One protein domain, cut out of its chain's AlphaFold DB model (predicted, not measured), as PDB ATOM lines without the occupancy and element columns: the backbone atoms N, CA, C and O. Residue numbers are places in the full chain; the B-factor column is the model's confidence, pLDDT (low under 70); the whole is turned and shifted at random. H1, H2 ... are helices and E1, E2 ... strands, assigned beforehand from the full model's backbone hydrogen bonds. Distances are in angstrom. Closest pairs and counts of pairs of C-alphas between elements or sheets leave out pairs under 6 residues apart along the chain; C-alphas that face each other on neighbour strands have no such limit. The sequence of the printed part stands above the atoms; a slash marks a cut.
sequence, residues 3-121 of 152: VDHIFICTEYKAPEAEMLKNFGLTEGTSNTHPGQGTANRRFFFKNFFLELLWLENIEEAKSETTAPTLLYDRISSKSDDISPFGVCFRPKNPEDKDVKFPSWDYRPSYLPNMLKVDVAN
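Overview. This is residues 3 to 121 of the 152 residues of the protein "Glyoxalase-like_dom domain-containing protein" of Acinetobacter colistiniresistens (UniProt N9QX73). A twisted, curled sheet of five strands makes the core, with H2 and H3 at the end of it where E4 ends, H1 off one side, and a small separate hairpin, E6 and E7, off the other side. H1 only grazes the sheet, and a long loop, residues 91 to 102, leads from E5 to the hairpin. The printed part has 119 residues with three named helices and seven named strands, in the order E1 H1 E2 E3 E4 H2 H3 E5 E6 E7; the large sheet runs E2 E3 E4 E1 E5 and is mixed, the small one antiparallel. The class is mixed, helices and strands, with under half of the residues in named elements. It is compact, with a radius of gyration of the C-alphas of 14.7 A and spans of 40 by 34 by 29 A.

Arrangement. E1, residues 3 to 9, is an inner strand, parallel to E4, residues 49 to 55, at 35 degrees, with N 8 and O 51 2.8 A apart. On its other side E1 is antiparallel to edge strand E5, residues 85 to 90, with N 7 and O 86 2.9 A apart. H1, residues 16 to 22, only grazes the sheet; its C-alpha 17 is 7.2 A from C-alpha 41, the closest pair of H1 and E3, residues 38 to 44. E2, residues 31 to 33, E3 and E4 form a meander, each strand the antiparallel neighbour of the one before; N 33 and O 38 are 2.8 A apart, N 52 and O 41 also 2.8 A. E1, H1 and E2 form a split strand-helix-strand unit, two strands of one sheet that are not neighbours, joined through a helix, with E3 and E4 between them in the sheet; its crossover is right-handed. H2, residues 58 to 61, only grazes the sheet, and only just touches H3, residues 71 to 76, with 3 pairs of C-alphas within 8 A, the closest Ala 61 and Tyr 72 at 5.6 A. H3 is over E4 at a height over the sheet of 7.4 A and runs across the strands, at 77 degrees to E4 on the local plane. E6, residues 103 to 106, and E7, residues 117 to 120, form a hairpin, with N 104 and O 119 2.8 A apart; E7 and E5 are near each other, with 6 pairs of C-alphas within 10 A. In H1 and H3 every O i to N i+4 pair is within hydrogen-bond range; H2 is too short for one.

Along the chain. E1 begins at C-alpha 3 (181.084, 248.272, 161.542) and is 17.4 A long; E3 is 18.9 A, E4 19.2 A, E5 17.0 A. H1 is 9.9 A, H3 8.3 A. E7 ends at C-alpha 120 (191.915, 252.364, 170.286).

Size, cuts and confidence. The C-alphas farthest apart, of Asn 22 and Met 114, are 40.1 A apart. The printed part has no cut, and its long link is E5 to E6. Mean pLDDT of the printed part is 93.2; no printed residue is under 70.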
ATOM      1  N   VAL A   3     179.945 248.943 162.183       94.88
ATOM      2  CA  VAL A   3     181.084 248.272 161.542       94.88
ATOM      3  C   VAL A   3     181.227 248.784 160.112       94.88
ATOM      4  O   VAL A   3     180.271 248.728 159.343       94.88
ATOM      5  N   ASP A   4     182.416 249.275 159.773       95.19
ATOM      6  CA  ASP A   4     182.788 249.646 158.407       95.19
ATOM      7  C   ASP A   4     183.404 248.445 157.684       95.19
ATOM      8  O   ASP A   4     182.950 248.039 156.613       95.19
ATOM      9  N   HIS A   5     184.392 247.821 158.322       97.50
ATOM     10  CA  HIS A   5     185.006 246.595 157.841       97.50
ATOM     11  C   HIS A   5     185.630 245.784 158.965       97.50
ATOM     12  O   HIS A   5     185.900 246.277 160.062       97.50
ATOM     13  N   ILE A   6     185.851 244.513 158.656       97.75
ATOM     14  CA  ILE A   6     186.652 243.602 159.464       97.75
ATOM     15  C   ILE A   6     187.857 243.234 158.615       97.75
ATOM     16  O   ILE A   6     187.677 242.821 157.466       97.75
ATOM     17  N   PHE A   7     189.056 243.359 159.174       97.25
ATOM     18  CA  PHE A   7     190.251 242.833 158.536       97.25
ATOM     19  C   PHE A   7     190.685 241.515 159.167       97.25
ATOM     20  O   PHE A   7     190.545 241.312 160.376       97.25
ATOM     21  N   ILE A   8     191.221 240.633 158.330       96.94
ATOM     22  CA  ILE A   8     191.884 239.386 158.694       96.94
ATOM     23  C   ILE A   8     193.327 239.502 158.216       96.94
ATOM     24  O   ILE A   8     193.571 239.735 157.033       96.94
ATOM     25  N   CYS A   9     194.276 239.349 159.129       96.69
ATOM     26  CA  CYS A   9     195.687 239.249 158.812       96.69
ATOM     27  C   CYS A   9     195.948 237.934 158.078       96.69
ATOM     28  O   CYS A   9     195.555 236.865 158.543       96.69
ATOM     29  N   THR A  10     196.604 238.020 156.928       96.75
ATOM     30  CA  THR A  10     196.897 236.868 156.076       96.75
ATOM     31  C   THR A  10     198.363 236.833 155.685       96.75
ATOM     32  O   THR A  10     199.084 237.831 155.765       96.75
ATOM     33  N   GLU A  11     198.775 235.688 155.153       95.88
ATOM     34  CA  GLU A  11     200.033 235.566 154.425       95.88
ATOM     35  C   GLU A  11     200.047 236.474 153.177       95.88
ATOM     36  O   GLU A  11     199.018 236.996 152.726       95.88
ATOM     37  N   TYR A  12     201.242 236.667 152.610       97.75
ATOM     38  CA  TYR A  12     201.456 237.550 151.462       97.75
ATOM     39  C   TYR A  12     200.501 237.224 150.300       97.75
ATOM     40  O   TYR A  12     200.403 236.076 149.861       97.75
ATOM     41  N   LYS A  13     199.818 238.258 149.785       97.50
ATOM     42  CA  LYS A  13     198.791 238.196 148.720       97.50
ATOM     43  C   LYS A  13     197.505 237.430 149.051       97.50
ATOM     44  O   LYS A  13     196.677 237.266 148.150       97.50
ATOM     45  N   ALA A  14     197.309 237.015 150.303       97.56
ATOM     46  CA  ALA A  14     196.074 236.406 150.792       97.56
ATOM     47  C   ALA A  14     195.536 235.289 149.867       97.56
ATOM     48  O   ALA A  14     194.507 235.477 149.197       97.56
ATOM     49  N   PRO A  15     196.224 234.135 149.758       97.25
ATOM     50  CA  PRO A  15     195.753 233.013 148.938       97.25
ATOM     51  C   PRO A  15     194.337 232.542 149.318       97.25
ATOM     52  O   PRO A  15     193.596 232.053 148.463       97.25
ATOM     53  N   GLU A  16     193.920 232.760 150.565       95.50
ATOM     54  CA  GLU A  16     192.592 232.451 151.101       95.50
ATOM     55  C   GLU A  16     191.462 233.164 150.344       95.50
ATOM     56  O   GLU A  16     190.336 232.664 150.295       95.50
ATOM     57  N   ALA A  17     191.735 234.292 149.678       97.75
ATOM     58  CA  ALA A  17     190.729 234.946 148.846       97.75
ATOM     59  C   ALA A  17     190.263 234.072 147.671       97.75
ATOM     60  O   ALA A  17     189.118 234.211 147.241       97.75
ATOM     61  N   GLU A  18     191.075 233.128 147.180       98.00
ATOM     62  CA  GLU A  18     190.594 232.167 146.179       98.00
ATOM     63  C   GLU A  18     189.557 231.204 146.767       98.00
ATOM     64  O   GLU A  18     188.589 230.862 146.090       98.00
ATOM     65  N   MET A  19     189.682 230.824 148.044       97.12
ATOM     66  CA  MET A  19     188.655 230.026 148.721       97.12
ATOM     67  C   MET A  19     187.347 230.806 148.854       97.12
ATOM     68  O   MET A  19     186.282 230.257 148.580       97.12
ATOM     69  N   LEU A  20     187.416 232.093 149.205       97.56
ATOM     70  CA  LEU A  20     186.239 232.964 149.293       97.56
ATOM     71  C   LEU A  20     185.553 233.154 147.934       97.56
ATOM     72  O   LEU A  20     184.325 233.117 147.847       97.56
ATOM     73  N   LYS A  21     186.334 233.293 146.858       98.12
ATOM     74  CA  LYS A  21     185.808 233.353 145.488       98.12
ATOM     75  C   LYS A  21     185.145 232.044 145.075       98.12
ATOM     76  O   LYS A  21     184.029 232.066 144.565       98.12
ATOM     77  N   ASN A  22     185.781 230.908 145.358       98.06
ATOM     78  CA  ASN A  22     185.220 229.583 145.080       98.06
ATOM     79  C   ASN A  22     183.952 229.301 145.897       98.06
ATOM     80  O   ASN A  22     183.056 228.610 145.420       98.06
ATOM     81  N   PHE A  23     183.853 229.864 147.104       97.31
ATOM     82  CA  PHE A  23     182.641 229.829 147.921       97.31
ATOM     83  C   PHE A  23     181.489 230.663 147.323       97.31
ATOM     84  O   PHE A  23     180.331 230.461 147.681       97.31
ATOM     85  N   GLY A  24     181.782 231.569 146.386       97.56
ATOM     86  CA  GLY A  24     180.795 232.387 145.682       97.56
ATOM     87  C   GLY A  24     180.810 233.867 146.064       97.56
ATOM     88  O   GLY A  24     179.920 234.606 145.638       97.56
ATOM     89  N   LEU A  25     181.794 234.333 146.844       97.50
ATOM     90  CA  LEU A  25     181.968 235.767 147.079       97.50
ATOM     91  C   LEU A  25     182.606 236.443 145.863       97.50
ATOM     92  O   LEU A  25     183.489 235.897 145.206       97.50
ATOM     93  N   THR A  26     182.177 237.671 145.580       97.44
ATOM     94  CA  THR A  26     182.784 238.496 144.531       97.44
ATOM     95  C   THR A  26     183.844 239.395 145.143       97.44
ATOM     96  O   THR A  26     183.559 240.180 146.048       97.44
ATOM     97  N   GLU A  27     185.069 239.277 144.646       98.19
ATOM     98  CA  GLU A  27     186.157 240.172 145.018       98.19
ATOM     99  C   GLU A  27     185.927 241.566 144.417       98.19
ATOM    100  O   GLU A  27     185.567 241.704 143.246       98.19
ATOM    101  N   GLY A  28     186.111 242.601 145.234       97.12
ATOM    102  CA  GLY A  28     186.038 243.993 144.809       97.12
ATOM    103  C   GLY A  28     187.411 244.595 144.531       97.12
ATOM    104  O   GLY A  28     188.401 243.903 144.315       97.12
ATOM    105  N   THR A  29     187.484 245.924 144.540       96.06
ATOM    106  CA  THR A  29     188.756 246.626 144.342       96.06
ATOM    107  C   THR A  29     189.712 246.358 145.503       96.06
ATOM    108  O   THR A  29     189.311 246.412 146.665       96.06
ATOM    109  N   SER A  30     190.988 246.129 145.212       96.06
ATOM    110  CA  SER A  30     192.060 246.063 146.212       96.06
ATOM    111  C   SER A  30     192.601 247.455 146.550       96.06
ATOM    112  O   SER A  30     192.220 248.454 145.932       96.06
ATOM    113  N   ASN A  31     193.472 247.522 147.553       94.81
ATOM    114  CA  ASN A  31     194.261 248.697 147.878       94.81
ATOM    115  C   ASN A  31     195.682 248.310 148.304       94.81
ATOM    116  O   ASN A  31     195.922 247.221 148.828       94.81
ATOM    117  N   THR A  32     196.603 249.246 148.126       95.56
ATOM    118  CA  THR A  32     197.920 249.242 148.762       95.56
ATOM    119  C   THR A  32     197.992 250.495 149.623       95.56
ATOM    120  O   THR A  32     197.494 251.544 149.215       95.56
ATOM    121  N   HIS A  33     198.603 250.407 150.802       94.88
ATOM    122  CA  HIS A  33     198.666 251.498 151.774       94.88
ATOM    123  C   HIS A  33     200.108 252.011 151.957       94.88
ATOM    124  O   HIS A  33     200.734 251.714 152.982       94.88
ATOM    125  N   PRO A  34     200.660 252.788 150.998       93.12
ATOM    126  CA  PRO A  34     201.977 253.399 151.149       93.12
ATOM    127  C   PRO A  34     202.084 254.220 152.439       93.12
ATOM    128  O   PRO A  34     201.192 255.000 152.764       93.12
ATOM    129  N   GLY A  35     203.173 254.029 153.175       92.75
ATOM    130  CA  GLY A  35     203.443 254.634 154.483       92.75
ATOM    131  C   GLY A  35     202.863 253.871 155.678       92.75
ATOM    132  O   GLY A  35     203.342 254.048 156.796       92.75
ATOM    133  N   GLN A  36     201.881 252.991 155.461       95.88
ATOM    134  CA  GLN A  36     201.477 251.984 156.448       95.88
ATOM    135  C   GLN A  36     202.162 250.638 156.200       95.88
ATOM    136  O   GLN A  36     202.361 249.873 157.137       95.88
ATOM    137  N   GLY A  37     202.538 250.339 154.958       96.88
ATOM    138  CA  GLY A  37     203.258 249.115 154.627       96.88
ATOM    139  C   GLY A  37     202.386 247.867 154.524       96.88
ATOM    140  O   GLY A  37     202.900 246.754 154.628       96.88
ATOM    141  N   THR A  38     201.081 248.025 154.301       97.81
ATOM    142  CA  THR A  38     200.141 246.915 154.091       97.81
ATOM    143  C   THR A  38     199.496 246.983 152.709       97.81
ATOM    144  O   THR A  38     199.473 248.027 152.052       97.81
ATOM    145  N   ALA A  39     198.947 245.863 152.260       98.25
ATOM    146  CA  ALA A  39     198.074 245.797 151.095       98.25
ATOM    147  C   ALA A  39     196.949 244.794 151.351       98.25
ATOM    148  O   ALA A  39     197.034 243.985 152.280       98.25
ATOM    149  N   ASN A  40     195.873 244.891 150.566       98.38
ATOM    150  CA  ASN A  40     194.672 244.111 150.816       98.38
ATOM    151  C   ASN A  40     193.995 243.515 149.577       98.38
ATOM    152  O   ASN A  40     194.186 243.942 148.438       98.38
ATOM    153  N   ARG A  41     193.133 242.533 149.847       98.56
ATOM    154  CA  ARG A  41     192.051 242.063 148.972       98.56
ATOM    155  C   ARG A  41     190.736 242.262 149.716       98.56
ATOM    156  O   ARG A  41     190.689 242.057 150.928       98.56
ATOM    157  N   ARG A  42     189.668 242.682 149.031       98.44
ATOM    158  CA  ARG A  42     188.409 243.077 149.691       98.44
ATOM    159  C   ARG A  42     187.185 242.394 149.102       98.44
ATOM    160  O   ARG A  42     187.068 242.257 147.887       98.44
ATOM    161  N   PHE A  43     186.238 242.053 149.969       98.31
ATOM    162  CA  PHE A  43     184.943 241.474 149.611       98.31
ATOM    163  C   PHE A  43     183.826 242.329 150.200       98.31
ATOM    164  O   PHE A  43     183.720 242.474 151.416       98.31
ATOM    165  N   PHE A  44     183.003 242.920 149.337       97.19
ATOM    166  CA  PHE A  44     182.016 243.921 149.737       97.19
ATOM    167  C   PHE A  44     180.643 243.297 149.984       97.19
ATOM    168  O   PHE A  44     180.108 242.576 149.142       97.19
ATOM    169  N   PHE A  45     180.045 243.646 151.120       96.38
ATOM    170  CA  PHE A  45     178.651 243.368 151.448       96.38
ATOM    171  C   PHE A  45     177.844 244.672 151.442       96.38
ATOM    172  O   PHE A  45     178.370 245.758 151.205       96.38
ATOM    173  N   LYS A  46     176.535 244.580 151.708       95.00
ATOM    174  CA  LYS A  46     175.643 245.753 151.679       95.00
ATOM    175  C   LYS A  46     176.009 246.827 152.709       95.00
ATOM    176  O   LYS A  46     175.719 247.994 152.477       95.00
ATOM    177  N   ASN A  47     176.569 246.432 153.850       94.19
ATOM    178  CA  ASN A  47     176.747 247.306 155.011       94.19
ATOM    179  C   ASN A  47     178.166 247.314 155.597       94.19
ATOM    180  O   ASN A  47     178.420 248.135 156.466       94.19
ATOM    181  N   PHE A  48     179.056 246.428 155.150       97.06
ATOM    182  CA  PHE A  48     180.468 246.388 155.539       97.06
ATOM    183  C   PHE A  48     181.275 245.656 154.456       97.06
ATOM    184  O   PHE A  48     180.687 245.076 153.539       97.06
ATOM    185  N   PHE A  49     182.602 245.635 154.557       97.38
ATOM    186  CA  PHE A  49     183.436 244.752 153.737       97.38
ATOM    187  C   PHE A  49     184.383 243.900 154.588       97.38
ATOM    188  O   PHE A  49     184.729 244.253 155.713       97.38
ATOM    189  N   LEU A  50     184.775 242.752 154.042       98.12
ATOM    190  CA  LEU A  50     185.856 241.934 154.574       98.12
ATOM    191  C   LEU A  50     187.158 242.329 153.882       98.12
ATOM    192  O   LEU A  50     187.196 242.421 152.654       98.12
ATOM    193  N   GLU A  51     188.213 242.529 154.657       98.44
ATOM    194  CA  GLU A  51     189.549 242.871 154.181       98.44
ATOM    195  C   GLU A  51     190.530 241.753 154.542       98.44
ATOM    196  O   GLU A  51     190.690 241.412 155.706       98.44
ATOM    197  N   LEU A  52     191.195 241.166 153.552       98.50
ATOM    198  CA  LEU A  52     192.346 240.298 153.786       98.50
ATOM    199  C   LEU A  52     193.598 241.156 153.673       98.50
ATOM    200  O   LEU A  52     193.853 241.695 152.596       98.50
ATOM    201  N   LEU A  53     194.326 241.313 154.774       98.31
ATOM    202  CA  LEU A  53     195.392 242.296 154.941       98.31
ATOM    203  C   LEU A  53     196.733 241.590 155.158       98.31
ATOM    204  O   LEU A  53     196.869 240.783 156.075       98.31
ATOM    205  N   TRP A  54     197.744 241.938 154.364       98.38
ATOM    206  CA  TRP A  54     199.108 241.422 154.522       98.38
ATOM    207  C   TRP A  54     200.140 242.553 154.574       98.38
ATOM    208  O   TRP A  54     199.850 243.707 154.246       98.38
ATOM    209  N   LEU A  55     201.368 242.211 154.978       98.06
ATOM    210  CA  LEU A  55     202.517 243.118 154.955       98.06
ATOM    211  C   LEU A  55     203.076 243.246 153.535       98.06
ATOM    212  O   LEU A  55     203.558 242.269 152.965       98.06
ATOM    213  N   GLU A  56     203.045 244.459 152.992       97.94
ATOM    214  CA  GLU A  56     203.607 244.797 151.679       97.94
ATOM    215  C   GLU A  56     204.998 245.430 151.812       97.94
ATOM    216  O   GLU A  56     205.897 245.133 151.029       97.94
ATOM    217  N   ASN A  57     205.203 246.268 152.833       97.81
ATOM    218  CA  ASN A  57     206.484 246.907 153.122       97.81
ATOM    219  C   ASN A  57     206.747 246.915 154.635       97.81
ATOM    220  O   ASN A  57     206.123 247.656 155.392       97.81
ATOM    221  N   ILE A  58     207.698 246.085 155.070       97.56
ATOM    222  CA  ILE A  58     208.030 245.905 156.490       97.56
ATOM    223  C   ILE A  58     208.586 247.191 157.114       97.56
ATOM    224  O   ILE A  58     208.249 247.498 158.256       97.56
ATOM    225  N   GLU A  59     209.405 247.949 156.384       97.75
ATOM    226  CA  GLU A  59     210.017 249.178 156.904       97.75
ATOM    227  C   GLU A  59     208.957 250.256 157.163       97.75
ATOM    228  O   GLU A  59     208.971 250.916 158.199       97.75
ATOM    229  N   GLU A  60     207.972 250.384 156.269       97.38
ATOM    230  CA  GLU A  60     206.837 251.292 156.471       97.38
ATOM    231  C   GLU A  60     205.960 250.859 157.652       97.38
ATOM    232  O   GLU A  60     205.573 251.697 158.470       97.38
ATOM    233  N   ALA A  61     205.699 249.556 157.791       97.00
ATOM    234  CA  ALA A  61     204.908 249.015 158.896       97.00
ATOM    235  C   ALA A  61     205.589 249.188 160.265       97.00
ATOM    236  O   ALA A  61     204.906 249.307 161.283       97.00
ATOM    237  N   LYS A  62     206.926 249.244 160.288       97.00
ATOM    238  CA  LYS A  62     207.748 249.510 161.480       97.00
ATOM    239  C   LYS A  62     208.080 250.983 161.703       97.00
ATOM    240  O   LYS A  62     208.750 251.306 162.683       97.00
ATOM    241  N   SER A  63     207.645 251.874 160.816       96.81
ATOM    242  CA  SER A  63     207.893 253.309 160.959       96.81
ATOM    243  C   SER A  63     207.305 253.857 162.260       96.81
ATOM    244  O   SER A  63     206.312 253.340 162.766       96.81
ATOM    245  N   GLU A  64     207.856 254.960 162.768       95.44
ATOM    246  CA  GLU A  64     207.365 255.613 163.994       95.44
ATOM    247  C   GLU A  64     205.865 255.946 163.939       95.44
ATOM    248  O   GLU A  64     205.179 255.917 164.956       95.44
ATOM    249  N   THR A  65     205.341 256.235 162.745       94.44
ATOM    250  CA  THR A  65     203.921 256.553 162.541       94.44
ATOM    251  C   THR A  65     203.027 255.318 162.637       94.44
ATOM    252  O   THR A  65     201.929 255.403 163.183       94.44
ATOM    253  N   THR A  66     203.467 254.179 162.097       95.00
ATOM    254  CA  THR A  66     202.620 252.985 161.956       95.00
ATOM    255  C   THR A  66     202.878 251.934 163.030       95.00
ATOM    256  O   THR A  66     201.936 251.249 163.418       95.00
ATOM    257  N   ALA A  67     204.088 251.836 163.582       94.62
ATOM    258  CA  ALA A  67     204.420 250.868 164.627       94.62
ATOM    259  C   ALA A  67     203.429 250.862 165.814       94.62
ATOM    260  O   ALA A  67     203.033 249.771 166.225       94.62
ATOM    261  N   PRO A  68     202.910 252.011 166.308       93.56
ATOM    262  CA  PRO A  68     201.929 252.014 167.401       93.56
ATOM    263  C   PRO A  68     200.583 251.347 167.065       93.56
ATOM    264  O   PRO A  68     199.810 251.035 167.965       93.56
ATOM    265  N   THR A  69     200.277 251.105 165.784       93.25
ATOM    266  CA  THR A  69     199.078 250.348 165.367       93.25
ATOM    267  C   THR A  69     199.198 248.843 165.624       93.25
ATOM    268  O   THR A  69     198.194 248.134 165.554       93.25
ATOM    269  N   LEU A  70     200.416 248.349 165.885       93.19
ATOM    270  CA  LEU A  70     200.750 246.931 166.055       93.19
ATOM    271  C   LEU A  70     200.402 246.050 164.841       93.19
ATOM    272  O   LEU A  70     200.358 244.826 164.955       93.19
ATOM    273  N   LEU A  71     200.171 246.642 163.661       94.75
ATOM    274  CA  LEU A  71     199.866 245.891 162.440       94.75
ATOM    275  C   LEU A  71     201.022 244.971 162.033       94.75
ATOM    276  O   LEU A  71     200.776 243.835 161.637       94.75
ATOM    277  N   TYR A  72     202.272 245.428 162.170       95.56
ATOM    278  CA  TYR A  72     203.438 244.583 161.912       95.56
ATOM    279  C   TYR A  72     203.439 243.342 162.808       95.56
ATOM    280  O   TYR A  72     203.507 242.223 162.297       95.56
ATOM    281  N   ASP A  73     203.323 243.524 164.124       91.50
ATOM    282  CA  ASP A  73     203.350 242.412 165.076       91.50
ATOM    283  C   ASP A  73     202.164 241.473 164.853       91.50
ATOM    284  O   ASP A  73     202.334 240.258 164.838       91.50
ATOM    285  N   ARG A  74     200.974 242.020 164.579       92.88
ATOM    286  CA  ARG A  74     199.765 241.227 164.327       92.88
ATOM    287  C   ARG A  74     199.858 240.375 163.069       92.88
ATOM    288  O   ARG A  74     199.496 239.208 163.110       92.88
ATOM    289  N   ILE A  75     200.325 240.948 161.962       95.56
ATOM    290  CA  ILE A  75     200.399 240.231 160.684       95.56
ATOM    291  C   ILE A  75     201.573 239.242 160.669       95.56
ATOM    292  O   ILE A  75     201.476 238.189 160.046       95.56
ATOM    293  N   SER A  76     202.688 239.565 161.333       93.75
ATOM    294  CA  SER A  76     203.886 238.710 161.338       93.75
ATOM    295  C   SER A  76     203.884 237.625 162.419       93.75
ATOM    296  O   SER A  76     204.633 236.649 162.303       93.75
ATOM    297  N   SER A  77     203.071 237.774 163.468       88.25
ATOM    298  CA  SER A  77     202.976 236.800 164.552       88.25
ATOM    299  C   SER A  77     202.328 235.494 164.098       88.25
ATOM    300  O   SER A  77     201.377 235.470 163.322       88.25
ATOM    301  N   LYS A  78     202.832 234.393 164.658       83.00
ATOM    302  CA  LYS A  78     202.218 233.058 164.594       83.00
ATOM    303  C   LYS A  78     201.754 232.572 165.970       83.00
ATOM    304  O   LYS A  78     201.531 231.381 166.146       83.00
ATOM    305  N   SER A  79     201.713 233.473 166.952       85.88
ATOM    306  CA  SER A  79     201.238 233.171 168.301       85.88
ATOM    307  C   SER A  79     199.717 233.209 168.352       85.88
ATOM    308  O   SER A  79     199.112 234.142 167.826       85.88
ATOM    309  N   ASP A  80     199.128 232.257 169.072       82.12
ATOM    310  CA  ASP A  80     197.695 232.230 169.373       82.12
ATOM    311  C   ASP A  80     197.276 233.350 170.348       82.12
ATOM    312  O   ASP A  80     196.097 233.682 170.444       82.12
ATOM    313  N   ASP A  81     198.237 233.992 171.024       86.31
ATOM    314  CA  ASP A  81     197.984 235.108 171.947       86.31
ATOM    315  C   ASP A  81     197.660 236.429 171.226       86.31
ATOM    316  O   ASP A  81     197.259 237.412 171.854       86.31
ATOM    317  N   ILE A  82     197.869 236.492 169.905       86.69
ATOM    318  CA  ILE A  82     197.640 237.694 169.102       86.69
ATOM    319  C   ILE A  82     196.508 237.424 168.117       86.69
ATOM    320  O   ILE A  82     196.657 236.679 167.154       86.69
ATOM    321  N   SER A  83     195.373 238.090 168.335       89.56
ATOM    322  CA  SER A  83     194.230 237.999 167.427       89.56
ATOM    323  C   SER A  83     194.609 238.494 166.022       89.56
ATOM    324  O   SER A  83     195.008 239.656 165.887       89.56
ATOM    325  N   PRO A  84     194.419 237.685 164.958       91.88
ATOM    326  CA  PRO A  84     194.702 238.086 163.581       91.88
ATOM    327  C   PRO A  84     193.581 238.951 162.987       91.88
ATOM    328  O   PRO A  84     193.539 239.177 161.785       91.88
ATOM    329  N   PHE A  85     192.636 239.422 163.801       93.31
ATOM    330  CA  PHE A  85     191.472 240.172 163.347       93.31
ATOM    331  C   PHE A  85     191.527 241.613 163.825       93.31
ATOM    332  O   PHE A  85     192.045 241.902 164.904       93.31
ATOM    333  N   GLY A  86     190.922 242.525 163.074       93.38
ATOM    334  CA  GLY A  86     190.589 243.856 163.570       93.38
ATOM    335  C   GLY A  86     189.242 244.330 163.057       93.38
ATOM    336  O   GLY A  86     188.776 243.903 162.004       93.38
ATOM    337  N   VAL A  87     188.603 245.197 163.839       94.38
ATOM    338  CA  VAL A  87     187.280 245.740 163.533       94.38
ATOM    339  C   VAL A  87     187.393 247.248 163.426       94.38
ATOM    340  O   VAL A  87     187.758 247.924 164.388       94.38
ATOM    341  N   CYS A  88     187.064 247.764 162.252       93.88
ATOM    342  CA  CYS A  88     187.060 249.184 161.963       93.88
ATOM    343  C   CYS A  88     185.626 249.702 162.000       93.88
ATOM    344  O   CYS A  88     184.696 249.081 161.475       93.88
ATOM    345  N   PHE A  89     185.450 250.858 162.629       92.88
ATOM    346  CA  PHE A  89     184.146 251.469 162.819       92.88
ATOM    347  C   PHE A  89     184.044 252.772 162.048       92.88
ATOM    348  O   PHE A  89     185.001 253.537 161.951       92.88
ATOM    349  N   ARG A  90     182.832 253.055 161.580       91.25
ATOM    350  CA  ARG A  90     182.444 254.360 161.056       91.25
ATOM    351  C   ARG A  90     181.366 254.997 161.935       91.25
ATOM    352  O   ARG A  90     180.628 254.290 162.641       91.25
ATOM    353  N   PRO A  91     181.240 256.332 161.926       90.81
ATOM    354  CA  PRO A  91     180.139 256.994 162.605       90.81
ATOM    355  C   PRO A  91     178.805 256.624 161.938       90.81
ATOM    356  O   PRO A  91     178.716 256.513 160.719       90.81
ATOM    357  N   LYS A  92     177.752 256.433 162.746       88.81
ATOM    358  CA  LYS A  92     176.403 256.119 162.228       88.81
ATOM    359  C   LYS A  92     175.756 257.351 161.588       88.81
ATOM    360  O   LYS A  92     175.023 257.240 160.615       88.81
ATOM    361  N   ASN A  93     176.039 258.521 162.159       89.25
ATOM    362  CA  ASN A  93     175.635 259.822 161.646       89.25
ATOM    363  C   ASN A  93     176.909 260.640 161.402       89.25
ATOM    364  O   ASN A  93     177.747 260.658 162.301       89.25
ATOM    365  N   PRO A  94     177.065 261.350 160.273       82.06
ATOM    366  CA  PRO A  94     178.269 262.143 159.983       82.06
ATOM    367  C   PRO A  94     178.628 263.194 161.048       82.06
ATOM    368  O   PRO A  94     179.788 263.573 161.178       82.06
ATOM    369  N   GLU A  95     177.638 263.645 161.821       85.25
ATOM    370  CA  GLU A  95     177.819 264.607 162.914       85.25
ATOM    371  C   GLU A  95     178.350 263.975 164.214       85.25
ATOM    372  O   GLU A  95     178.803 264.693 165.103       85.25
ATOM    373  N   ASP A  96     178.314 262.643 164.347       84.50
ATOM    374  CA  ASP A  96     178.839 261.916 165.513       84.50
ATOM    375  C   ASP A  96     180.363 261.811 165.398       84.50
ATOM    376  O   ASP A  96     180.905 260.819 164.912       84.50
ATOM    377  N   LYS A  97     181.050 262.888 165.791       75.75
ATOM    378  CA  LYS A  97     182.516 263.014 165.717       75.75
ATOM    379  C   LYS A  97     183.241 262.415 166.922       75.75
ATOM    380  O   LYS A  97     184.465 262.312 166.899       75.75
ATOM    381  N   ASP A  98     182.503 262.023 167.958       80.25
ATOM    382  CA  ASP A  98     183.086 261.572 169.217       80.25
ATOM    383  C   ASP A  98     183.331 260.062 169.206       80.25
ATOM    384  O   ASP A  98     182.389 259.257 169.189       80.25
ATOM    385  N   VAL A  99     184.603 259.678 169.305       82.25
ATOM    386  CA  VAL A  99     185.018 258.295 169.563       82.25
ATOM    387  C   VAL A  99     184.526 257.884 170.949       82.25
ATOM    388  O   VAL A  99     184.683 258.614 171.926       82.25
ATOM    389  N   LYS A 100     183.900 256.708 171.051       83.81
ATOM    390  CA  LYS A 100     183.276 256.241 172.305       83.81
ATOM    391  C   LYS A 100     184.225 255.439 173.206       83.81
ATOM    392  O   LYS A 100     183.770 254.825 174.165       83.81
ATOM    393  N   PHE A 101     185.515 255.414 172.892       84.75
ATOM    394  CA  PHE A 101     186.551 254.701 173.633       84.75
ATOM    395  C   PHE A 101     187.864 255.496 173.609       84.75
ATOM    396  O   PHE A 101     188.057 256.305 172.701       84.75
ATOM    397  N   PRO A 102     188.766 255.291 174.586       89.75
ATOM    398  CA  PRO A 102     190.090 255.903 174.562       89.75
ATOM    399  C   PRO A 102     190.837 255.538 173.277       89.75
ATOM    400  O   PRO A 102     190.984 254.360 172.955       89.75
ATOM    401  N   SER A 103     191.320 256.544 172.557       92.56
ATOM    402  CA  SER A 103     192.022 256.371 171.287       92.56
ATOM    403  C   SER A 103     193.193 257.339 171.143       92.56
ATOM    404  O   SER A 103     193.346 258.279 171.929       92.56
ATOM    405  N   TRP A 104     194.019 257.102 170.128       92.81
ATOM    406  CA  TRP A 104     195.066 258.005 169.671       92.81
ATOM    407  C   TRP A 104     194.913 258.311 168.176       92.81
ATOM    408  O   TRP A 104     194.334 257.535 167.411       92.81
ATOM    409  N   ASP A 105     195.426 259.473 167.771       93.50
ATOM    410  CA  ASP A 105     195.338 259.984 166.403       93.50
ATOM    411  C   ASP A 105     196.359 259.287 165.491       93.50
ATOM    412  O   ASP A 105     197.535 259.656 165.470       93.50
ATOM    413  N   TYR A 106     195.910 258.339 164.669       93.06
ATOM    414  CA  TYR A 106     196.726 257.766 163.601       93.06
ATOM    415  C   TYR A 106     196.557 258.559 162.300       93.06
ATOM    416  O   TYR A 106     195.448 258.737 161.789       93.06
ATOM    417  N   ARG A 107     197.673 259.048 161.749       92.81
ATOM    418  CA  ARG A 107     197.715 259.877 160.533       92.81
ATOM    419  C   ARG A 107     198.637 259.253 159.484       92.81
ATOM    420  O   ARG A 107     199.780 259.684 159.349       92.81
ATOM    421  N   PRO A 108     198.174 258.222 158.763       87.69
ATOM    422  CA  PRO A 108     198.958 257.625 157.693       87.69
ATOM    423  C   PRO A 108     199.130 258.601 156.525       87.69
ATOM    424  O   PRO A 108     198.218 259.360 156.198       87.69
ATOM    425  N   SER A 109     200.271 258.527 155.843       86.19
ATOM    426  CA  SER A 109     200.607 259.428 154.730       86.19
ATOM    427  C   SER A 109     199.705 259.277 153.500       86.19
ATOM    428  O   SER A 109     199.627 260.198 152.689       86.19
ATOM    429  N   TYR A 110     199.010 258.144 153.351       81.94
ATOM    430  CA  TYR A 110     198.035 257.941 152.277       81.94
ATOM    431  C   TYR A 110     196.704 258.675 152.512       81.94
ATOM    432  O   TYR A 110     195.892 258.766 151.588       81.94
ATOM    433  N   LEU A 111     196.449 259.188 153.723       83.38
ATOM    434  CA  LEU A 111     195.287 260.031 153.999       83.38
ATOM    435  C   LEU A 111     195.641 261.516 153.826       83.38
ATOM    436  O   LEU A 111     196.735 261.941 154.194       83.38
ATOM    437  N   PRO A 112     194.707 262.348 153.326       85.88
ATOM    438  CA  PRO A 112     194.851 263.797 153.385       85.88
ATOM    439  C   PRO A 112     195.159 264.266 154.811       85.88
ATOM    440  O   PRO A 112     194.518 263.806 155.750       85.88
ATOM    441  N   ASN A 113     196.053 265.247 154.970       80.75
ATOM    442  CA  ASN A 113     196.541 265.723 156.280       80.75
ATOM    443  C   ASN A 113     195.438 266.108 157.286       80.75
ATOM    444  O   ASN A 113     195.652 266.065 158.496       80.75
ATOM    445  N   MET A 114     194.262 266.504 156.793       83.38
ATOM    446  CA  MET A 114     193.110 266.880 157.620       83.38
ATOM    447  C   MET A 114     192.362 265.675 158.207       83.38
ATOM    448  O   MET A 114     191.586 265.845 159.143       83.38
ATOM    449  N   LEU A 115     192.583 264.476 157.670       85.69
ATOM    450  CA  LEU A 115     191.956 263.242 158.122       85.69
ATOM    451  C   LEU A 115     192.872 262.490 159.088       85.69
ATOM    452  O   LEU A 115     194.093 262.646 159.096       85.69
ATOM    453  N   LYS A 116     192.237 261.681 159.929       90.00
ATOM    454  CA  LYS A 116     192.876 260.766 160.868       90.00
ATOM    455  C   LYS A 116     192.020 259.516 161.014       90.00
ATOM    456  O   LYS A 116     190.840 259.530 160.662       90.00
ATOM    457  N   VAL A 117     192.618 258.481 161.577       91.06
ATOM    458  CA  VAL A 117     191.925 257.311 162.106       91.06
ATOM    459  C   VAL A 117     192.156 257.294 163.609       91.06
ATOM    460  O   VAL A 117     193.287 257.429 164.064       91.06
ATOM    461  N   ASP A 118     191.092 257.146 164.385       93.12
ATOM    462  CA  ASP A 118     191.198 256.983 165.829       93.12
ATOM    463  C   ASP A 118     191.454 255.507 166.153       93.12
ATOM    464  O   ASP A 118     190.577 254.657 165.985       93.12
ATOM    465  N   VAL A 119     192.671 255.194 166.597       92.56
ATOM    466  CA  VAL A 119     193.073 253.829 166.960       92.56
ATOM    467  C   VAL A 119     192.893 253.654 168.460       92.56
ATOM    468  O   VAL A 119     193.352 254.482 169.242       92.56
ATOM    469  N   ALA A 120     192.195 252.601 168.874       90.56
ATOM    470  CA  ALA A 120     191.915 252.364 170.286       90.56
ATOM    471  C   ALA A 120     193.208 252.153 171.098       90.56
ATOM    472  O   ALA A 120     194.107 251.434 170.660       90.56
ATOM    473  N   ASN A 121     193.277 252.750 172.290       85.25
ATOM    474  CA  ASN A 121     194.333 252.486 173.268       85.25
ATOM    475  C   ASN A 121     194.024 251.195 174.024       85.25
ATOM    476  O   ASN A 121     192.885 251.034 174.459       85.25
TER     477      ASN A 121